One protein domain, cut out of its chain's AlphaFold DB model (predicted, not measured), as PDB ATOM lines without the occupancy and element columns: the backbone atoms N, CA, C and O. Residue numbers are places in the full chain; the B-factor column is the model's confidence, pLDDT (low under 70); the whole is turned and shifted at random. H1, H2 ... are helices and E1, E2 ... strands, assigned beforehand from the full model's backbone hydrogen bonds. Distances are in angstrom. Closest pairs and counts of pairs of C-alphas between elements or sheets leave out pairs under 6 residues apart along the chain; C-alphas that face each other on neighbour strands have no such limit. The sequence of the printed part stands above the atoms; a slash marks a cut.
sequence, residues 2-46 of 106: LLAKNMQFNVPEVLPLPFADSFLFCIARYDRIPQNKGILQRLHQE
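This is residues 2 to 46 of the 106 residues of the protein "HipA_C domain-containing protein" of Desulfovibrio sp. S3730MH75 (UniProt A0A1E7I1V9). Two strand hairpins, a longer one of E1 and E2 and a small one of E3 and E4, stand well separated and are joined by residues 28 to 31, while the short helix H1 sits at a third corner, ahead of E1. The three parts make an open, loosely spread triangle with no shared core. The printed part has 45 residues with one named helix and four named strands, in the order H1, E1, E2, E3, E4. There are two sheets of two strands, E1 - E2 and E3 - E4, both antiparallel, and the class is mixed, helices and strands. The whole is only just loose, close to extended, with a radius of gyration of the C-alphas of 13.8 A, and the C-alphas span 35 by 30 by 22 A along their three main axes.

The printed part begins with the helix H1, residues 2 to 6, which runs from C-alpha 2 at (-36.672, 32.061, 28.722) over 6.2 A to C-alpha 6. Residues 7 to 13 follow with no named element. The strand E1 is made of residues 14 to 19, and its first and last C-alphas are 15.2 A apart, beginning at C-alpha 14 at (-32.079, 32.940, 22.566). After Ala 20 and Asp 21 comes the strand E2, residues 22 to 27, with 16.3 A from first to last C-alpha. E1 and E2, each of 6 residues, are the longest strands. Residues 28 to 31 lead to the strand E3, residues 32 to 34, which is 6.6 A long. Residues 35 to 39 follow, of which 36 to 38 are a helical run too short to bear a name. The strand E4, residues 40 to 42, is 6.5 A long and ends at C-alpha 42 at (-33.592, 44.421, 6.794). Residues 43 to 46 close the printed part with no named element.

In H1 every O i to N i+4 pair is within hydrogen-bond range. The closest C-alphas of H1 and E1 are those of Leu 2 and Val 14, 7.7 A apart, the one pair of C-alphas within 8 A; the two centres are 16.3 A apart. E1 and E2 form a hairpin of antiparallel neighbour strands, with 150 degrees between their N-to-C directions. The C-alphas of Val 14 and Ile 27 face each other at 4.6 A, and those of Phe 19 and Ser 22 at 5.2 A. N 17 and O 24 are within hydrogen-bond range at 2.8 A, and so are N 26 and O 15 at 2.9 A. E2 and E3 are apart, though they follow each other along the printed part. E3 and E4 form the second hairpin, antiparallel with 152 degrees between their directions. The C-alphas of Pro 34 and Leu 40 face each other at 4.7 A. N 33 and O 41 are within hydrogen-bond range at 2.9 A, as are N 41 and O 33 at 2.9 A. H1 is apart from E2, E3 and E4, and E1 is apart from E3 and E4.

The two C-alphas farthest apart are those of Asp 21 and Asn 36, at 37.2 A, each in the link between the two strands of a hairpin. The C-alphas of Leu 2 and Glu 46 are 24.2 A apart. The links E1 to E2, E2 to E3 and E3 to E4 are tight, the link H1 to E1 is short, and there is no long link. The printed part has no cut. The mean pLDDT of the printed part is 95.7, and no printed residue is under 70.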
ATOM      1  N   LEU A   2     -35.821  33.268  28.671       94.12
ATOM      2  CA  LEU A   2     -36.672  32.061  28.722       94.12
ATOM      3  C   LEU A   2     -37.952  32.254  29.552       94.12
ATOM      4  O   LEU A   2     -39.040  31.946  29.079       94.12
ATOM      5  N   LEU A   3     -37.835  32.854  30.744       96.81
ATOM      6  CA  LEU A   3     -38.997  33.180  31.578       96.81
ATOM      7  C   LEU A   3     -39.992  34.101  30.850       96.81
ATOM      8  O   LEU A   3     -41.186  33.832  30.849       96.81
ATOM      9  N   ALA A   4     -39.496  35.142  30.174       97.31
ATOM     10  CA  ALA A   4     -40.334  36.054  29.399       97.31
ATOM     11  C   ALA A   4     -41.077  35.318  28.264       97.31
ATOM     12  O   ALA A   4     -42.285  35.496  28.115       97.31
ATOM     13  N   LYS A   5     -40.397  34.425  27.525       96.25
ATOM     14  CA  LYS A   5     -41.028  33.575  26.494       96.25
ATOM     15  C   LYS A   5     -42.119  32.680  27.097       96.25
ATOM     16  O   LYS A   5     -43.225  32.640  26.567       96.25
ATOM     17  N   ASN A   6     -41.854  32.039  28.238       96.81
ATOM     18  CA  ASN A   6     -42.833  31.198  28.946       96.81
ATOM     19  C   ASN A   6     -44.040  31.998  29.468       96.81
ATOM     20  O   ASN A   6     -45.151  31.481  29.515       96.81
ATOM     21  N   MET A   7     -43.841  33.274  29.803       96.94
ATOM     22  CA  MET A   7     -44.900  34.221  30.170       96.94
ATOM     23  C   MET A   7     -45.555  34.907  28.956       96.94
ATOM     24  O   MET A   7     -46.278  35.895  29.113       96.94
ATOM     25  N   GLN A   8     -45.318  34.387  27.746       96.06
ATOM     26  CA  GLN A   8     -45.907  34.853  26.488       96.06
ATOM     27  C   GLN A   8     -45.549  36.303  26.122       96.06
ATOM     28  O   GLN A   8     -46.299  36.980  25.416       96.06
ATOM     29  N   PHE A   9     -44.402  36.808  26.584       97.38
ATOM     30  CA  PHE A   9     -43.847  38.043  26.040       97.38
ATOM     31  C   PHE A   9     -43.310  37.802  24.630       97.38
ATOM     32  O   PHE A   9     -42.726  36.757  24.339       97.38
ATOM     33  N   ASN A  10     -43.467  38.803  23.763       96.25
ATOM     34  CA  ASN A  10     -42.840  38.801  22.447       96.25
ATOM     35  C   ASN A  10     -41.353  39.148  22.596       96.25
ATOM     36  O   ASN A  10     -40.985  40.321  22.615       96.25
ATOM     37  N   VAL A  11     -40.520  38.127  22.767       97.12
ATOM     38  CA  VAL A  11     -39.068  38.249  22.931       97.12
ATOM     39  C   VAL A  11     -38.350  37.426  21.863       97.12
ATOM     40  O   VAL A  11     -38.882  36.393  21.448       97.12
ATOM     41  N   PRO A  12     -37.151  37.839  21.413       97.00
ATOM     42  CA  PRO A  12     -36.381  37.056  20.458       97.00
ATOM     43  C   PRO A  12     -36.003  35.686  21.015       97.00
ATOM     44  O   PRO A  12     -35.872  35.483  22.228       97.00
ATOM     45  N   GLU A  13     -35.789  34.747  20.101       95.56
ATOM     46  CA  GLU A  13     -35.215  33.456  20.448       95.56
ATOM     47  C   GLU A  13     -33.770  33.627  20.909       95.56
ATOM     48  O   GLU A  13     -33.006  34.405  20.335       95.56
ATOM     49  N   VAL A  14     -33.413  32.901  21.969       96.31
ATOM     50  CA  VAL A  14     -32.079  32.940  22.566       96.31
ATOM     51  C   VAL A  14     -31.580  31.520  22.742       96.31
ATOM     52  O   VAL A  14     -32.254  30.700  23.365       96.31
ATOM     53  N   LEU A  15     -30.389  31.258  22.216       94.81
ATOM     54  CA  LEU A  15     -29.698  29.983  22.308       94.81
ATOM     55  C   LEU A  15     -28.372  30.181  23.063       94.81
ATOM     56  O   LEU A  15     -27.506  30.910  22.571       94.81
ATOM     57  N   PRO A  16     -28.189  29.569  24.246       93.38
ATOM     58  CA  PRO A  16     -26.877  29.492  24.874       93.38
ATOM     59  C   PRO A  16     -25.988  28.526  24.079       93.38
ATOM     60  O   PRO A  16     -26.377  27.390  23.812       93.38
ATOM     61  N   LEU A  17     -24.799  28.981  23.699       95.44
ATOM     62  CA  LEU A  17     -23.815  28.211  22.946       95.44
ATOM     63  C   LEU A  17     -22.558  28.012  23.798       95.44
ATOM     64  O   LEU A  17     -22.022  29.005  24.295       95.44
ATOM     65  N   PRO A  18     -22.062  26.775  23.963       95.75
ATOM     66  CA  PRO A  18     -20.752  26.543  24.561       95.75
ATOM     67  C   PRO A  18     -19.651  27.229  23.742       95.75
ATOM     68  O   PRO A  18     -19.654  27.156  22.512       95.75
ATOM     69  N   PHE A  19     -18.706  27.881  24.416       95.75
ATOM     70  CA  PHE A  19     -17.552  28.521  23.792       95.75
ATOM     71  C   PHE A  19     -16.343  28.481  24.731       95.75
ATOM     72  O   PHE A  19     -16.270  29.255  25.685       95.75
ATOM     73  N   ALA A  20     -15.396  27.580  24.443       94.44
ATOM     74  CA  ALA A  20     -14.277  27.264  25.335       94.44
ATOM     75  C   ALA A  20     -14.779  27.006  26.773       94.44
ATOM     76  O   ALA A  20     -15.704  26.215  26.956       94.44
ATOM     77  N   ASP A  21     -14.228  27.708  27.764       95.56
ATOM     78  CA  ASP A  21     -14.599  27.600  29.181       95.56
ATOM     79  C   ASP A  21     -15.782  28.515  29.566       95.56
ATOM     80  O   ASP A  21     -15.951  28.899  30.723       95.56
ATOM     81  N   SER A  22     -16.582  28.961  28.596       95.50
ATOM     82  CA  SER A  22     -17.665  29.933  28.782       95.50
ATOM     83  C   SER A  22     -18.876  29.636  27.893       95.50
ATOM     84  O   SER A  22     -18.899  28.680  27.118       95.50
ATOM     85  N   PHE A  23     -19.910  30.472  28.012       94.56
ATOM     86  CA  PHE A  23     -21.095  30.431  27.160       94.56
ATOM     87  C   PHE A  23     -21.297  31.762  26.442       94.56
ATOM     88  O   PHE A  23     -21.089  32.832  27.011       94.56
ATOM     89  N   LEU A  24     -21.768  31.687  25.200       95.94
ATOM     90  CA  LEU A  24     -22.255  32.823  24.428       95.94
ATOM     91  C   LEU A  24     -23.780  32.780  24.368       95.94
ATOM     92  O   LEU A  24     -24.374  31.714  24.212       95.94
ATOM     93  N   PHE A  25     -24.423  33.942  24.423       95.25
ATOM     94  CA  PHE A  25     -25.848  34.055  24.127       95.25
ATOM     95  C   PHE A  25     -26.034  34.461  22.668       95.25
ATOM     96  O   PHE A  25     -25.779  35.604  22.293       95.25
ATOM     97  N   CYS A  26     -26.496  33.527  21.840       96.50
ATOM     98  CA  CYS A  26     -26.895  33.816  20.470       96.50
ATOM     99  C   CYS A  26     -28.363  34.250  20.458       96.50
ATOM    100  O   CYS A  26     -29.242  33.476  20.836       96.50
ATOM    101  N   ILE A  27     -28.626  35.494  20.055       97.06
ATOM    102  CA  ILE A  27     -29.968  36.086  20.039       97.06
ATOM    103  C   ILE A  27     -30.390  36.287  18.584       97.06
ATOM    104  O   ILE A  27     -29.693  36.950  17.813       97.06
ATOM    105  N   ALA A  28     -31.545  35.739  18.208       96.25
ATOM    106  CA  ALA A  28     -32.108  35.941  16.881       96.25
ATOM    107  C   ALA A  28     -32.482  37.419  16.680       96.25
ATOM    108  O   ALA A  28     -33.273  37.990  17.435       96.25
ATOM    109  N   ARG A  29     -31.918  38.049  15.645       97.56
ATOM    110  CA  ARG A  29     -32.234  39.436  15.286       97.56
ATOM    111  C   ARG A  29     -33.649  39.538  14.730       97.56
ATOM    112  O   ARG A  29     -33.952  38.936  13.706       97.56
ATOM    113  N   TYR A  30     -34.482  40.350  15.370       96.50
ATOM    114  CA  TYR A  30     -35.874  40.580  14.971       96.50
ATOM    115  C   TYR A  30     -36.038  41.689  13.918       96.50
ATOM    116  O   TYR A  30     -37.110  41.839  13.342       96.50
ATOM    117  N   ASP A  31     -34.964  42.413  13.595       97.75
ATOM    118  CA  ASP A  31     -34.899  43.392  12.504       97.75
ATOM    119  C   ASP A  31     -34.374  42.778  11.186       97.75
ATOM    120  O   ASP A  31     -33.895  43.474  10.279       97.75
ATOM    121  N   ARG A  32     -34.405  41.446  11.083       97.19
ATOM    122  CA  ARG A  32     -33.982  40.669   9.914       97.19
ATOM    123  C   ARG A  32     -35.066  39.657   9.560       97.19
ATOM    124  O   ARG A  32     -35.447  38.849  10.397       97.19
ATOM    125  N   ILE A  33     -35.528  39.680   8.311       95.75
ATOM    126  CA  ILE A  33     -36.501  38.712   7.789       95.75
ATOM    127  C   ILE A  33     -35.820  37.865   6.712       95.75
ATOM    128  O   ILE A  33     -35.446  38.406   5.665       95.75
ATOM    129  N   PRO A  34     -35.643  36.551   6.939       93.88
ATOM    130  CA  PRO A  34     -35.208  35.633   5.897       93.88
ATOM    131  C   PRO A  34     -36.226  35.612   4.755       93.88
ATOM    132  O   PRO A  34     -37.424  35.463   4.977       93.88
ATOM    133  N   GLN A  35     -35.737  35.760   3.533       93.75
ATOM    134  CA  GLN A  35     -36.513  35.663   2.305       93.75
ATOM    135  C   GLN A  35     -36.033  34.461   1.485       93.75
ATOM    136  O   GLN A  35     -35.037  33.800   1.798       93.75
ATOM    137  N   ASN A  36     -36.746  34.176   0.398       91.00
ATOM    138  CA  ASN A  36     -36.367  33.116  -0.530       91.00
ATOM    139  C   ASN A  36     -34.948  33.323  -1.090       91.00
ATOM    140  O   ASN A  36     -34.470  34.448  -1.238       91.00
ATOM    141  N   LYS A  37     -34.305  32.212  -1.470       89.50
ATOM    142  CA  LYS A  37     -32.990  32.195  -2.141       89.50
ATOM    143  C   LYS A  37     -31.852  32.821  -1.316       89.50
ATOM    144  O   LYS A  37     -30.920  33.379  -1.883       89.50
ATOM    145  N   GLY A  38     -31.926  32.734   0.014       88.94
ATOM    146  CA  GLY A  38     -30.860  33.201   0.910       88.94
ATOM    147  C   GLY A  38     -30.768  34.724   1.053       88.94
ATOM    148  O   GLY A  38     -29.804  35.226   1.625       88.94
ATOM    149  N   ILE A  39     -31.757  35.468   0.550       93.31
ATOM    150  CA  ILE A  39     -31.829  36.918   0.737       93.31
ATOM    151  C   ILE A  39     -32.276  37.210   2.170       93.31
ATOM    152  O   ILE A  39     -33.201  36.584   2.682       93.31
ATOM    153  N   LEU A  40     -31.644  38.193   2.814       95.56
ATOM    154  CA  LEU A  40     -32.024  38.657   4.146       95.56
ATOM    155  C   LEU A  40     -32.505  40.108   4.073       95.56
ATOM    156  O   LEU A  40     -31.707  41.029   3.886       95.56
ATOM    157  N   GLN A  41     -33.812  40.318   4.226       96.94
ATOM    158  CA  GLN A  41     -34.395  41.656   4.265       96.94
ATOM    159  C   GLN A  41     -34.107  42.314   5.617       96.94
ATOM    160  O   GLN A  41     -34.230  41.686   6.671       96.94
ATOM    161  N   ARG A  42     -33.743  43.598   5.589       97.38
ATOM    162  CA  ARG A  42     -33.592  44.421   6.794       97.38
ATOM    163  C   ARG A  42     -34.890  45.168   7.067       97.38
ATOM    164  O   ARG A  42     -35.469  45.738   6.145       97.38
ATOM    165  N   LEU A  43     -35.314  45.170   8.323       97.31
ATOM    166  CA  LEU A  43     -36.378  46.039   8.807       97.31
ATOM    167  C   LEU A  43     -35.746  47.259   9.464       97.31
ATOM    168  O   LEU A  43     -34.804  47.111  10.243       97.31
ATOM    169  N   HIS A  44     -36.246  48.449   9.134       97.38
ATOM    170  CA  HIS A  44     -35.847  49.658   9.849       97.38
ATOM    171  C   HIS A  44     -36.389  49.603  11.274       97.38
ATOM    172  O   HIS A  44     -37.543  49.226  11.487       97.38
ATOM    173  N   GLN A  45     -35.551  49.968  12.235       97.56
ATOM    174  CA  GLN A  45     -35.893  49.989  13.644       97.56
ATOM    175  C   GLN A  45     -35.119  51.109  14.326       97.56
ATOM    176  O   GLN A  45     -33.955  51.344  14.007       97.56
ATOM    177  N   GLU A  46     -35.776  51.739  15.290       97.19
ATOM    178  CA  GLU A  46     -35.200  52.730  16.190       97.19
ATOM    179  C   GLU A  46     -35.467  52.301  17.639       97.19
ATOM    180  O   GLU A  46     -36.449  51.598  17.912       97.19
TER     181      GLU A  46